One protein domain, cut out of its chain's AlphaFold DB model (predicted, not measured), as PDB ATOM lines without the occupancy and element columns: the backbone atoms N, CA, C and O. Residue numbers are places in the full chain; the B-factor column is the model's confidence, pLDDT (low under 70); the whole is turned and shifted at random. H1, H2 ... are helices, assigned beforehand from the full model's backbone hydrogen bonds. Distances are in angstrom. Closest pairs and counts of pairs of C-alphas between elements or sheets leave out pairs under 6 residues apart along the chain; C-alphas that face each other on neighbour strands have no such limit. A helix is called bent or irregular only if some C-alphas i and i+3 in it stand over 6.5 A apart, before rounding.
ATOM      1  N   LYS A  76      44.816  -9.650 110.722       78.12
ATOM      2  CA  LYS A  76      44.126  -8.384 110.479       78.12
ATOM      3  C   LYS A  76      43.057  -8.503 109.395       78.12
ATOM      4  O   LYS A  76      41.976  -7.933 109.552       78.12
ATOM      5  N   ASP A  77      43.344  -9.208 108.307       80.75
ATOM      6  CA  ASP A  77      42.413  -9.308 107.182       80.75
ATOM      7  C   ASP A  77      41.174 -10.131 107.565       80.75
ATOM      8  O   ASP A  77      40.046  -9.689 107.332       80.75
ATOM      9  N   ALA A  78      41.356 -11.240 108.287       84.25
ATOM     10  CA  ALA A  78      40.252 -12.034 108.832       84.25
ATOM     11  C   ALA A  78      39.393 -11.230 109.827       84.25
ATOM     12  O   ALA A  78      38.160 -11.318 109.825       84.25
ATOM     13  N   LEU A  79      40.025 -10.398 110.661       85.94
ATOM     14  CA  LEU A  79      39.310  -9.502 111.569       85.94
ATOM     15  C   LEU A  79      38.496  -8.449 110.807       85.94
ATOM     16  O   LEU A  79      37.345  -8.190 111.162       85.94
ATOM     17  N   ILE A  80      39.066  -7.856 109.756       89.06
ATOM     18  CA  ILE A  80      38.360  -6.894 108.903       89.06
ATOM     19  C   ILE A  80      37.138  -7.557 108.271       89.06
ATOM     20  O   ILE A  80      36.048  -6.990 108.323       89.06
ATOM     21  N   GLU A  81      37.283  -8.758 107.716       89.19
ATOM     22  CA  GLU A  81      36.170  -9.487 107.107       89.19
ATOM     23  C   GLU A  81      35.046  -9.768 108.109       89.19
ATOM     24  O   GLU A  81      33.874  -9.497 107.818       89.19
ATOM     25  N   ARG A  82      35.399 -10.220 109.319       90.25
ATOM     26  CA  ARG A  82      34.442 -10.438 110.411       90.25
ATOM     27  C   ARG A  82      33.706  -9.153 110.790       90.25
ATOM     28  O   ARG A  82      32.481  -9.163 110.882       90.25
ATOM     29  N   LEU A  83      34.426  -8.052 110.996       92.25
ATOM     30  CA  LEU A  83      33.824  -6.769 111.377       92.25
ATOM     31  C   LEU A  83      32.938  -6.200 110.264       92.25
ATOM     32  O   LEU A  83      31.908  -5.584 110.533       92.25
ATOM     33  N   VAL A  84      33.308  -6.424 109.005       94.06
ATOM     34  CA  VAL A  84      32.502  -6.013 107.854       94.06
ATOM     35  C   VAL A  84      31.204  -6.820 107.771       94.06
ATOM     36  O   VAL A  84      30.159  -6.238 107.471       94.06
ATOM     37  N   LEU A  85      31.238  -8.123 108.071       94.69
ATOM     38  CA  LEU A  85      30.031  -8.943 108.219       94.69
ATOM     39  C   LEU A  85      29.150  -8.433 109.366       94.69
ATOM     40  O   LEU A  85      27.961  -8.190 109.168       94.69
ATOM     41  N   GLU A  86      29.732  -8.220 110.542       93.19
ATOM     42  CA  GLU A  86      29.009  -7.758 111.729       93.19
ATOM     43  C   GLU A  86      28.331  -6.401 111.495       93.19
ATOM     44  O   GLU A  86      27.140  -6.237 111.765       93.19
ATOM     45  N   ASN A  87      29.042  -5.444 110.894       94.38
ATOM     46  CA  ASN A  87      28.473  -4.139 110.570       94.38
ATOM     47  C   ASN A  87      27.312  -4.247 109.571       94.38
ATOM     48  O   ASN A  87      26.302  -3.556 109.715       94.38
ATOM     49  N   ALA A  88      27.426  -5.127 108.574       94.62
ATOM     50  CA  ALA A  88      26.353  -5.360 107.615       94.62
ATOM     51  C   ALA A  88      25.114  -5.979 108.275       94.62
ATOM     52  O   ALA A  88      23.997  -5.555 107.979       94.62
ATOM     53  N   VAL A  89      25.303  -6.923 109.203       93.62
ATOM     54  CA  VAL A  89      24.215  -7.503 110.006       93.62
ATOM     55  C   VAL A  89      23.524  -6.434 110.843       93.62
ATOM     56  O   VAL A  89      22.303  -6.320 110.778       93.62
ATOM     57  N   LEU A  90      24.279  -5.603 111.564       92.69
ATOM     58  CA  LEU A  90      23.718  -4.527 112.388       92.69
ATOM     59  C   LEU A  90      22.912  -3.522 111.556       92.69
ATOM     60  O   LEU A  90      21.797  -3.156 111.931       92.69
ATOM     61  N   ARG A  91      23.433  -3.117 110.392       92.81
ATOM     62  CA  ARG A  91      22.704  -2.243 109.461       92.81
ATOM     63  C   ARG A  91      21.425  -2.899 108.955       92.81
ATOM     64  O   ARG A  91      20.375  -2.271 108.977       92.81
ATOM     65  N   ALA A  92      21.482  -4.170 108.559       92.94
ATOM     66  CA  ALA A  92      20.303  -4.894 108.093       92.94
ATOM     67  C   ALA A  92      19.246  -5.077 109.196       92.94
ATOM     68  O   ALA A  92      18.053  -4.979 108.917       92.94
ATOM     69  N   VAL A  93      19.659  -5.295 110.446       92.44
ATOM     70  CA  VAL A  93      18.756  -5.348 111.607       92.44
ATOM     71  C   VAL A  93      18.063  -4.007 111.811       92.44
ATOM     72  O   VAL A  93      16.838  -3.967 111.936       92.44
ATOM     73  N   ASN A  94      18.814  -2.905 111.777       90.56
ATOM     74  CA  ASN A  94      18.231  -1.572 111.883       90.56
ATOM     75  C   ASN A  94      17.274  -1.269 110.714       90.56
ATOM     76  O   ASN A  94      16.189  -0.726 110.914       90.56
ATOM     77  N   ASP A  95      17.625  -1.679 109.498       89.38
ATOM     78  CA  ASP A  95      16.797  -1.467 108.313       89.38
ATOM     79  C   ASP A  95      15.476  -2.242 108.372       89.38
ATOM     80  O   ASP A  95      14.419  -1.666 108.107       89.38
ATOM     81  N   VAL A  96      15.538  -3.534 108.706       90.06
ATOM     82  CA  VAL A  96      14.410  -4.472 108.607       90.06
ATOM     83  C   VAL A  96      13.534  -4.450 109.854       90.06
ATOM     84  O   VAL A  96      12.311  -4.488 109.744       90.06
ATOM     85  N   LEU A  97      14.149  -4.413 111.035       88.19
ATOM     86  CA  LEU A  97      13.448  -4.557 112.312       88.19
ATOM     87  C   LEU A  97      13.269  -3.228 113.037       88.19
ATOM     88  O   LEU A  97      12.497  -3.169 113.987       88.19
ATOM     89  N   LYS A  98      13.990  -2.174 112.622       87.12
ATOM     90  CA  LYS A  98      14.052  -0.893 113.349       87.12
ATOM     91  C   LYS A  98      14.431  -1.081 114.825       87.12
ATOM     92  O   LYS A  98      14.078  -0.269 115.674       87.12
ATOM     93  N   ALA A  99      15.161  -2.158 115.117       77.88
ATOM     94  CA  ALA A  99      15.598  -2.531 116.451       77.88
ATOM     95  C   ALA A  99      16.964  -1.910 116.776       77.88
ATOM     96  O   ALA A  99      17.784  -1.667 115.885       77.88
ATOM     97  N   ALA A 100      17.199  -1.668 118.066       73.62
ATOM     98  CA  ALA A 100      18.448  -1.105 118.572       73.62
ATOM     99  C   ALA A 100      19.511  -2.170 118.907       73.62
ATOM    100  O   ALA A 100      20.692  -1.836 118.962       73.62
ATOM    101  N   SER A 101      19.120  -3.433 119.121       77.81
ATOM    102  CA  SER A 101      20.022  -4.512 119.548       77.81
ATOM    103  C   SER A 101      19.747  -5.844 118.836       77.81
ATOM    104  O   SER A 101      18.708  -6.031 118.201       77.81
ATOM    105  N   LEU A 102      20.717  -6.762 118.937       80.81
ATOM    106  CA  LEU A 102      20.638  -8.141 118.429       80.81
ATOM    107  C   LEU A 102      20.030  -9.124 119.447       80.81
ATOM    108  O   LEU A 102      19.755 -10.280 119.115       80.81
ATOM    109  N   ASP A 103      19.848  -8.686 120.690       84.06
ATOM    110  CA  ASP A 103      19.419  -9.549 121.785       84.06
ATOM    111  C   ASP A 103      17.947  -9.934 121.653       84.06
ATOM    112  O   ASP A 103      17.091  -9.121 121.310       84.06
ATOM    113  N   GLY A 104      17.643 -11.202 121.936       84.38
ATOM    114  CA  GLY A 104      16.266 -11.698 121.931       84.38
ATOM    115  C   GLY A 104      15.630 -11.857 120.545       84.38
ATOM    116  O   GLY A 104      14.440 -12.150 120.470       84.38
ATOM    117  N   MET A 105      16.394 -11.723 119.452       90.88
ATOM    118  CA  MET A 105      15.865 -11.909 118.097       90.88
ATOM    119  C   MET A 105      15.263 -13.306 117.899       90.88
ATOM    120  O   MET A 105      15.929 -14.336 118.058       90.88
ATOM    121  N   SER A 106      14.020 -13.344 117.435       93.00
ATOM    122  CA  SER A 106      13.359 -14.574 117.017       93.00
ATOM    123  C   SER A 106      13.995 -15.156 115.750       93.00
ATOM    124  O   SER A 106      14.556 -14.455 114.905       93.00
ATOM    125  N   ASN A 107      13.841 -16.467 115.543       95.44
ATOM    126  CA  ASN A 107      14.315 -17.120 114.316       95.44
ATOM    127  C   ASN A 107      13.672 -16.529 113.048       95.44
ATOM    128  O   ASN A 107      14.288 -16.536 111.981       95.44
ATOM    129  N   ARG A 108      12.448 -16.001 113.160       94.81
ATOM    130  CA  ARG A 108      11.759 -15.318 112.062       94.81
ATOM    131  C   ARG A 108      12.460 -14.007 111.707       94.81
ATOM    132  O   ARG A 108      12.731 -13.764 110.537       94.81
ATOM    133  N   GLU A 109      12.801 -13.199 112.704       95.25
ATOM    134  CA  GLU A 109      13.517 -11.928 112.526       95.25
ATOM    135  C   GLU A 109      14.925 -12.135 111.971       95.25
ATOM    136  O   GLU A 109      15.301 -11.492 110.994       95.25
ATOM    137  N   LYS A 110      15.667 -13.110 112.513       95.88
ATOM    138  CA  LYS A 110      16.968 -13.525 111.966       95.88
ATOM    139  C   LYS A 110      16.862 -13.892 110.486       95.88
ATOM    140  O   LYS A 110      17.713 -13.514 109.691       95.88
ATOM    141  N   THR A 111      15.794 -14.587 110.097       96.81
ATOM    142  CA  THR A 111      15.565 -14.974 108.698       96.81
ATOM    143  C   THR A 111      15.334 -13.764 107.793       96.81
ATOM    144  O   THR A 111      15.925 -13.706 106.721       96.81
ATOM    145  N   LEU A 112      14.566 -12.761 108.236       95.69
ATOM    146  CA  LEU A 112      14.353 -11.529 107.465       95.69
ATOM    147  C   LEU A 112      15.661 -10.754 107.233       95.69
ATOM    148  O   LEU A 112      15.886 -10.224 106.146       95.69
ATOM    149  N   VAL A 113      16.547 -10.724 108.230       96.00
ATOM    150  CA  VAL A 113      17.879 -10.109 108.108       96.00
ATOM    151  C   VAL A 113      18.744 -10.867 107.097       96.00
ATOM    152  O   VAL A 113      19.378 -10.250 106.242       96.00
ATOM    153  N   ILE A 114      18.731 -12.204 107.137       95.94
ATOM    154  CA  ILE A 114      19.440 -13.039 106.154       95.94
ATOM    155  C   ILE A 114      18.905 -12.780 104.741       95.94
ATOM    156  O   ILE A 114      19.698 -12.590 103.818       95.94
ATOM    157  N   ASP A 115      17.584 -12.726 104.566       95.50
ATOM    158  CA  ASP A 115      16.951 -12.472 103.267       95.50
ATOM    159  C   ASP A 115      17.260 -11.064 102.734       95.50
ATOM    160  O   ASP A 115      17.387 -10.879 101.524       95.50
ATOM    161  N   ARG A 116      17.477 -10.079 103.616       95.44
ATOM    162  CA  ARG A 116      17.928  -8.730 103.236       95.44
ATOM    163  C   ARG A 116      19.376  -8.696 102.740       95.44
ATOM    164  O   ARG A 116      19.680  -7.912 101.838       95.44
ATOM    165  N   LEU A 117      20.257  -9.504 103.336       95.44
ATOM    166  CA  LEU A 117      21.697  -9.534 103.043       95.44
ATOM    167  C   LEU A 117      22.061 -10.455 101.873       95.44
ATOM    168  O   LEU A 117      22.992 -10.158 101.124       95.44
ATOM    169  N   ARG A 118      21.320 -11.550 101.684       93.69
ATOM    170  CA  ARG A 118      21.573 -12.550 100.635       93.69
ATOM    171  C   ARG A 118      21.719 -11.986  99.216       93.69
ATOM    172  O   ARG A 118      22.640 -12.433  98.534       93.69
ATOM    173  N   PRO A 119      20.886 -11.036  98.749       94.44
ATOM    174  CA  PRO A 119      20.992 -10.498  97.392       94.44
ATOM    175  C   PRO A 119      22.330  -9.812  97.086       94.44
ATOM    176  O   PRO A 119      22.699  -9.700  95.924       94.44
ATOM    177  N   CYS A 120      23.072  -9.380  98.112       89.31
ATOM    178  CA  CYS A 120      24.400  -8.784  97.959       89.31
ATOM    179  C   CYS A 120      25.458  -9.805  97.490       89.31
ATOM    180  O   CYS A 120      26.497  -9.419  96.968       89.31
ATOM    181  N   GLY A 121      25.229 -11.109  97.700       91.19
ATOM    182  CA  GLY A 121      26.128 -12.184  97.257       91.19
ATOM    183  C   GLY A 121      27.485 -12.256  97.972       91.19
ATOM    184  O   GLY A 121      28.258 -13.169  97.702       91.19
ATOM    185  N   LYS A 122      27.774 -11.330  98.895       94.00
ATOM    186  CA  LYS A 122      29.071 -11.214  99.576       94.00
ATOM    187  C   LYS A 122      29.365 -12.327 100.588       94.00
ATOM    188  O   LYS A 122      30.525 -12.665 100.773       94.00
ATOM    189  N   TRP A 123      28.339 -12.877 101.238       95.25
ATOM    190  CA  TRP A 123      28.493 -13.907 102.271       95.25
ATOM    191  C   TRP A 123      27.673 -15.144 101.942       95.25
ATOM    192  O   TRP A 123      26.543 -15.059 101.450       95.25
ATOM    193  N   SER A 124      28.226 -16.306 102.268       95.19
ATOM    194  CA  SER A 124      27.515 -17.573 102.187       95.19
ATOM    195  C   SER A 124      26.383 -17.638 103.216       95.19
ATOM    196  O   SER A 124      26.405 -16.991 104.265       95.19
ATOM    197  N   LEU A 125      25.393 -18.504 102.963       95.69
ATOM    198  CA  LEU A 125      24.348 -18.775 103.955       95.69
ATOM    199  C   LEU A 125      24.949 -19.229 105.288       95.69
ATOM    200  O   LEU A 125      24.438 -18.852 106.335       95.69
ATOM    201  N   ARG A 126      26.016 -20.037 105.245       96.00
ATOM    202  CA  ARG A 126      26.651 -20.583 106.444       96.00
ATOM    203  C   ARG A 126      27.157 -19.458 107.339       96.00
ATOM    204  O   ARG A 126      26.792 -19.435 108.507       96.00
ATOM    205  N   GLU A 127      27.904 -18.509 106.778       95.12
ATOM    206  CA  GLU A 127      28.424 -17.348 107.512       95.12
ATOM    207  C   GLU A 127      27.300 -16.524 108.143       95.12
ATOM    208  O   GLU A 127      27.352 -16.225 109.334       95.12
ATOM    209  N   LEU A 128      26.238 -16.240 107.384       96.25
ATOM    210  CA  LEU A 128      25.085 -15.486 107.883       96.25
ATOM    211  C   LEU A 128      24.351 -16.229 109.013       96.25
ATOM    212  O   LEU A 128      24.020 -15.639 110.040       96.25
ATOM    213  N   THR A 129      24.124 -17.537 108.855       96.31
ATOM    214  CA  THR A 129      23.462 -18.362 109.880       96.31
ATOM    215  C   THR A 129      24.305 -18.513 111.143       96.31
ATOM    216  O   THR A 129      23.761 -18.471 112.246       96.31
ATOM    217  N   SER A 130      25.626 -18.638 110.993       94.81
ATOM    218  CA  SER A 130      26.568 -18.696 112.108       94.81
ATOM    219  C   SER A 130      26.637 -17.361 112.847       94.81
ATOM    220  O   SER A 130      26.564 -17.361 114.069       94.81
ATOM    221  N   SER A 131      26.693 -16.236 112.125       93.56
ATOM    222  CA  SER A 131      26.722 -14.894 112.720       93.56
ATOM    223  C   SER A 131      25.465 -14.586 113.542       93.56
ATOM    224  O   SER A 131      25.569 -14.021 114.624       93.56
ATOM    225  N   LEU A 132      24.284 -15.001 113.072       93.00
ATOM    226  CA  LEU A 132      23.008 -14.766 113.764       93.00
ATOM    227  C   LEU A 132      22.623 -15.875 114.759       93.00
ATOM    228  O   LEU A 132      21.585 -15.785 115.420       93.00
ATOM    229  N   GLY A 133      23.409 -16.952 114.856       94.75
ATOM    230  CA  GLY A 133      23.113 -18.084 115.735       94.75
ATOM    231  C   GLY A 133      21.766 -18.745 115.421       94.75
ATOM    232  O   GLY A 133      20.938 -18.929 116.315       94.75
ATOM    233  N   ILE A 134      21.502 -19.045 114.148       95.75
ATOM    234  CA  ILE A 134      20.324 -19.802 113.696       95.75
ATOM    235  C   ILE A 134      20.782 -21.033 112.916       95.75
ATOM    236  O   ILE A 134      21.712 -20.965 112.121       95.75
ATOM    237  N   SER A 135      20.141 -22.184 113.115       97.31
ATOM    238  CA  SER A 135      20.453 -23.366 112.308       97.31
ATOM    239  C   SER A 135      19.938 -23.212 110.873       97.31
ATOM    240  O   SER A 135      18.916 -22.566 110.620       97.31
ATOM    241  N   LYS A 136      20.589 -23.885 109.915       96.94
ATOM    242  CA  LYS A 136      20.124 -23.929 108.518       96.94
ATOM    243  C   LYS A 136      18.675 -24.426 108.405       96.94
ATOM    244  O   LYS A 136      17.905 -23.881 107.623       96.94
ATOM    245  N   SER A 137      18.298 -25.441 109.186       96.88
ATOM    246  CA  SER A 137      16.933 -25.983 109.195       96.88
ATOM    247  C   SER A 137      15.908 -24.956 109.674       96.88
ATOM    248  O   SER A 137      14.872 -24.791 109.031       96.88
ATOM    249  N   SER A 138      16.214 -24.224 110.748       97.50
ATOM    250  CA  SER A 138      15.358 -23.151 111.263       97.50
ATOM    251  C   SER A 138      15.214 -22.014 110.258       97.50
ATOM    252  O   SER A 138      14.102 -21.539 110.048       97.50
ATOM    253  N   TYR A 139      16.302 -21.622 109.592       97.44
ATOM    254  CA  TYR A 139      16.260 -20.632 108.517       97.44
ATOM    255  C   TYR A 139      15.340 -21.079 107.369       97.44
ATOM    256  O   TYR A 139      14.424 -20.350 107.000       97.44
ATOM    257  N   GLU A 140      15.519 -22.291 106.830       97.25
ATOM    258  CA  GLU A 140      14.691 -22.765 105.708       97.25
ATOM    259  C   GLU A 140      13.218 -22.936 106.108       97.25
ATOM    260  O   GLU A 140      12.319 -22.649 105.313       97.25
ATOM    261  N   TYR A 141      12.953 -23.364 107.346       97.44
ATOM    262  CA  TYR A 141      11.598 -23.419 107.886       97.44
ATOM    263  C   TYR A 141      10.965 -22.026 107.937       97.44
ATOM    264  O   TYR A 141       9.873 -21.832 107.404       97.44
ATOM    265  N   GLN A 142      11.652 -21.053 108.540       97.06
ATOM    266  CA  GLN A 142      11.137 -19.693 108.699       97.06
ATOM    267  C   GLN A 142      10.966 -18.992 107.357       97.06
ATOM    268  O   GLN A 142       9.936 -18.368 107.130       97.06
ATOM    269  N   ARG A 143      11.904 -19.172 106.426       96.25
ATOM    270  CA  ARG A 143      11.810 -18.633 105.066       96.25
ATOM    271  C   ARG A 143      10.552 -19.138 104.362       96.25
ATOM    272  O   ARG A 143       9.797 -18.355 103.790       96.25
ATOM    273  N   ARG A 144      10.273 -20.444 104.454       95.88
ATOM    274  CA  ARG A 144       9.025 -21.025 103.934       95.88
ATOM    275  C   ARG A 144       7.804 -20.498 104.677       95.88
ATOM    276  O   ARG A 144       6.797 -20.228 104.039       95.88
ATOM    277  N   ALA A 145       7.869 -20.369 106.000       93.31
ATOM    278  CA  ALA A 145       6.761 -19.877 106.811       93.31
ATOM    279  C   ALA A 145       6.405 -18.417 106.490       93.31
ATOM    280  O   ALA A 145       5.227 -18.090 106.425       93.31
ATOM    281  N   ILE A 146       7.402 -17.564 106.239       92.19
ATOM    282  CA  ILE A 146       7.225 -16.162 105.833       92.19
ATOM    283  C   ILE A 146       6.600 -16.072 104.437       92.19
ATOM    284  O   ILE A 146       5.722 -15.245 104.221       92.19
ATOM    285  N   ALA A 147       7.021 -16.932 103.505       91.62
ATOM    286  CA  ALA A 147       6.490 -16.954 102.144       91.62
ATOM    287  C   ALA A 147       5.077 -17.555 102.034       91.62
ATOM    288  O   ALA A 147       4.454 -17.468 100.975       91.62
ATOM    289  N   ARG A 148       4.564 -18.203 103.089       91.56
ATOM    290  CA  ARG A 148       3.217 -18.781 103.063       91.56
ATOM    291  C   ARG A 148       2.166 -17.671 102.999       91.56
ATOM    292  O   ARG A 148       2.249 -16.723 103.780       91.56
TER     293      ARG A 148
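This is residues 76 to 148 of the 178 residues of an uncharacterized protein of Collinsella sp. AF05-8-2 (UniProt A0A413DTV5). A long helix, H1, sticks out with residues 76 to 81, while its residues 88 to 97 pack slantwise on H2, the middle helix; H3 and H4 also cross H2. The printed part has 73 residues with four named helices, H1 to H4, and no named strand: all helix. It is compact, radius of gyration of the C-alphas 12.0 A, spanning 42 by 25 by 20 A.

H1, residues 76 to 97, touches the hub H2, residues 107 to 120, with residues 88 to 97 alone, at a steep tilt of 63 degrees, opposite ways; the closest C-alphas, of Ala 92 and Val 113, are 5.8 A apart. H2 touches H3, residues 125 to 131, at a steep tilt of 54 degrees, closest C-alphas Ile 114 and Leu 128, 6.4 A. H4, residues 136 to 147, touches H2 about perpendicular, 88 degrees, closest C-alphas Arg 108 and Gln 142, 5.6 A. H3 and H4 only just touch, only at the corner, with 3 pairs of C-alphas within 8 A. H1 and H4 are apart. Every O i to N i+4 pair is within hydrogen-bond range in H1, H3 and H4, and 8 of 10 in H2, only just irregular: C-alphas 116 and 119 are 6.8 A apart.

H1 runs 31.0 A from C-alpha 76 at (44.126, -8.384, 110.479); H2 measures 20.9 A, H3 9.9 A, and H4 16.6 A, ending at C-alpha 147 at (6.490, -16.954, 102.144).

The farthest C-alphas, Lys 76 and Arg 148, are 42.9 A apart. The printed part has no cut, no long link and no residue under pLDDT 70.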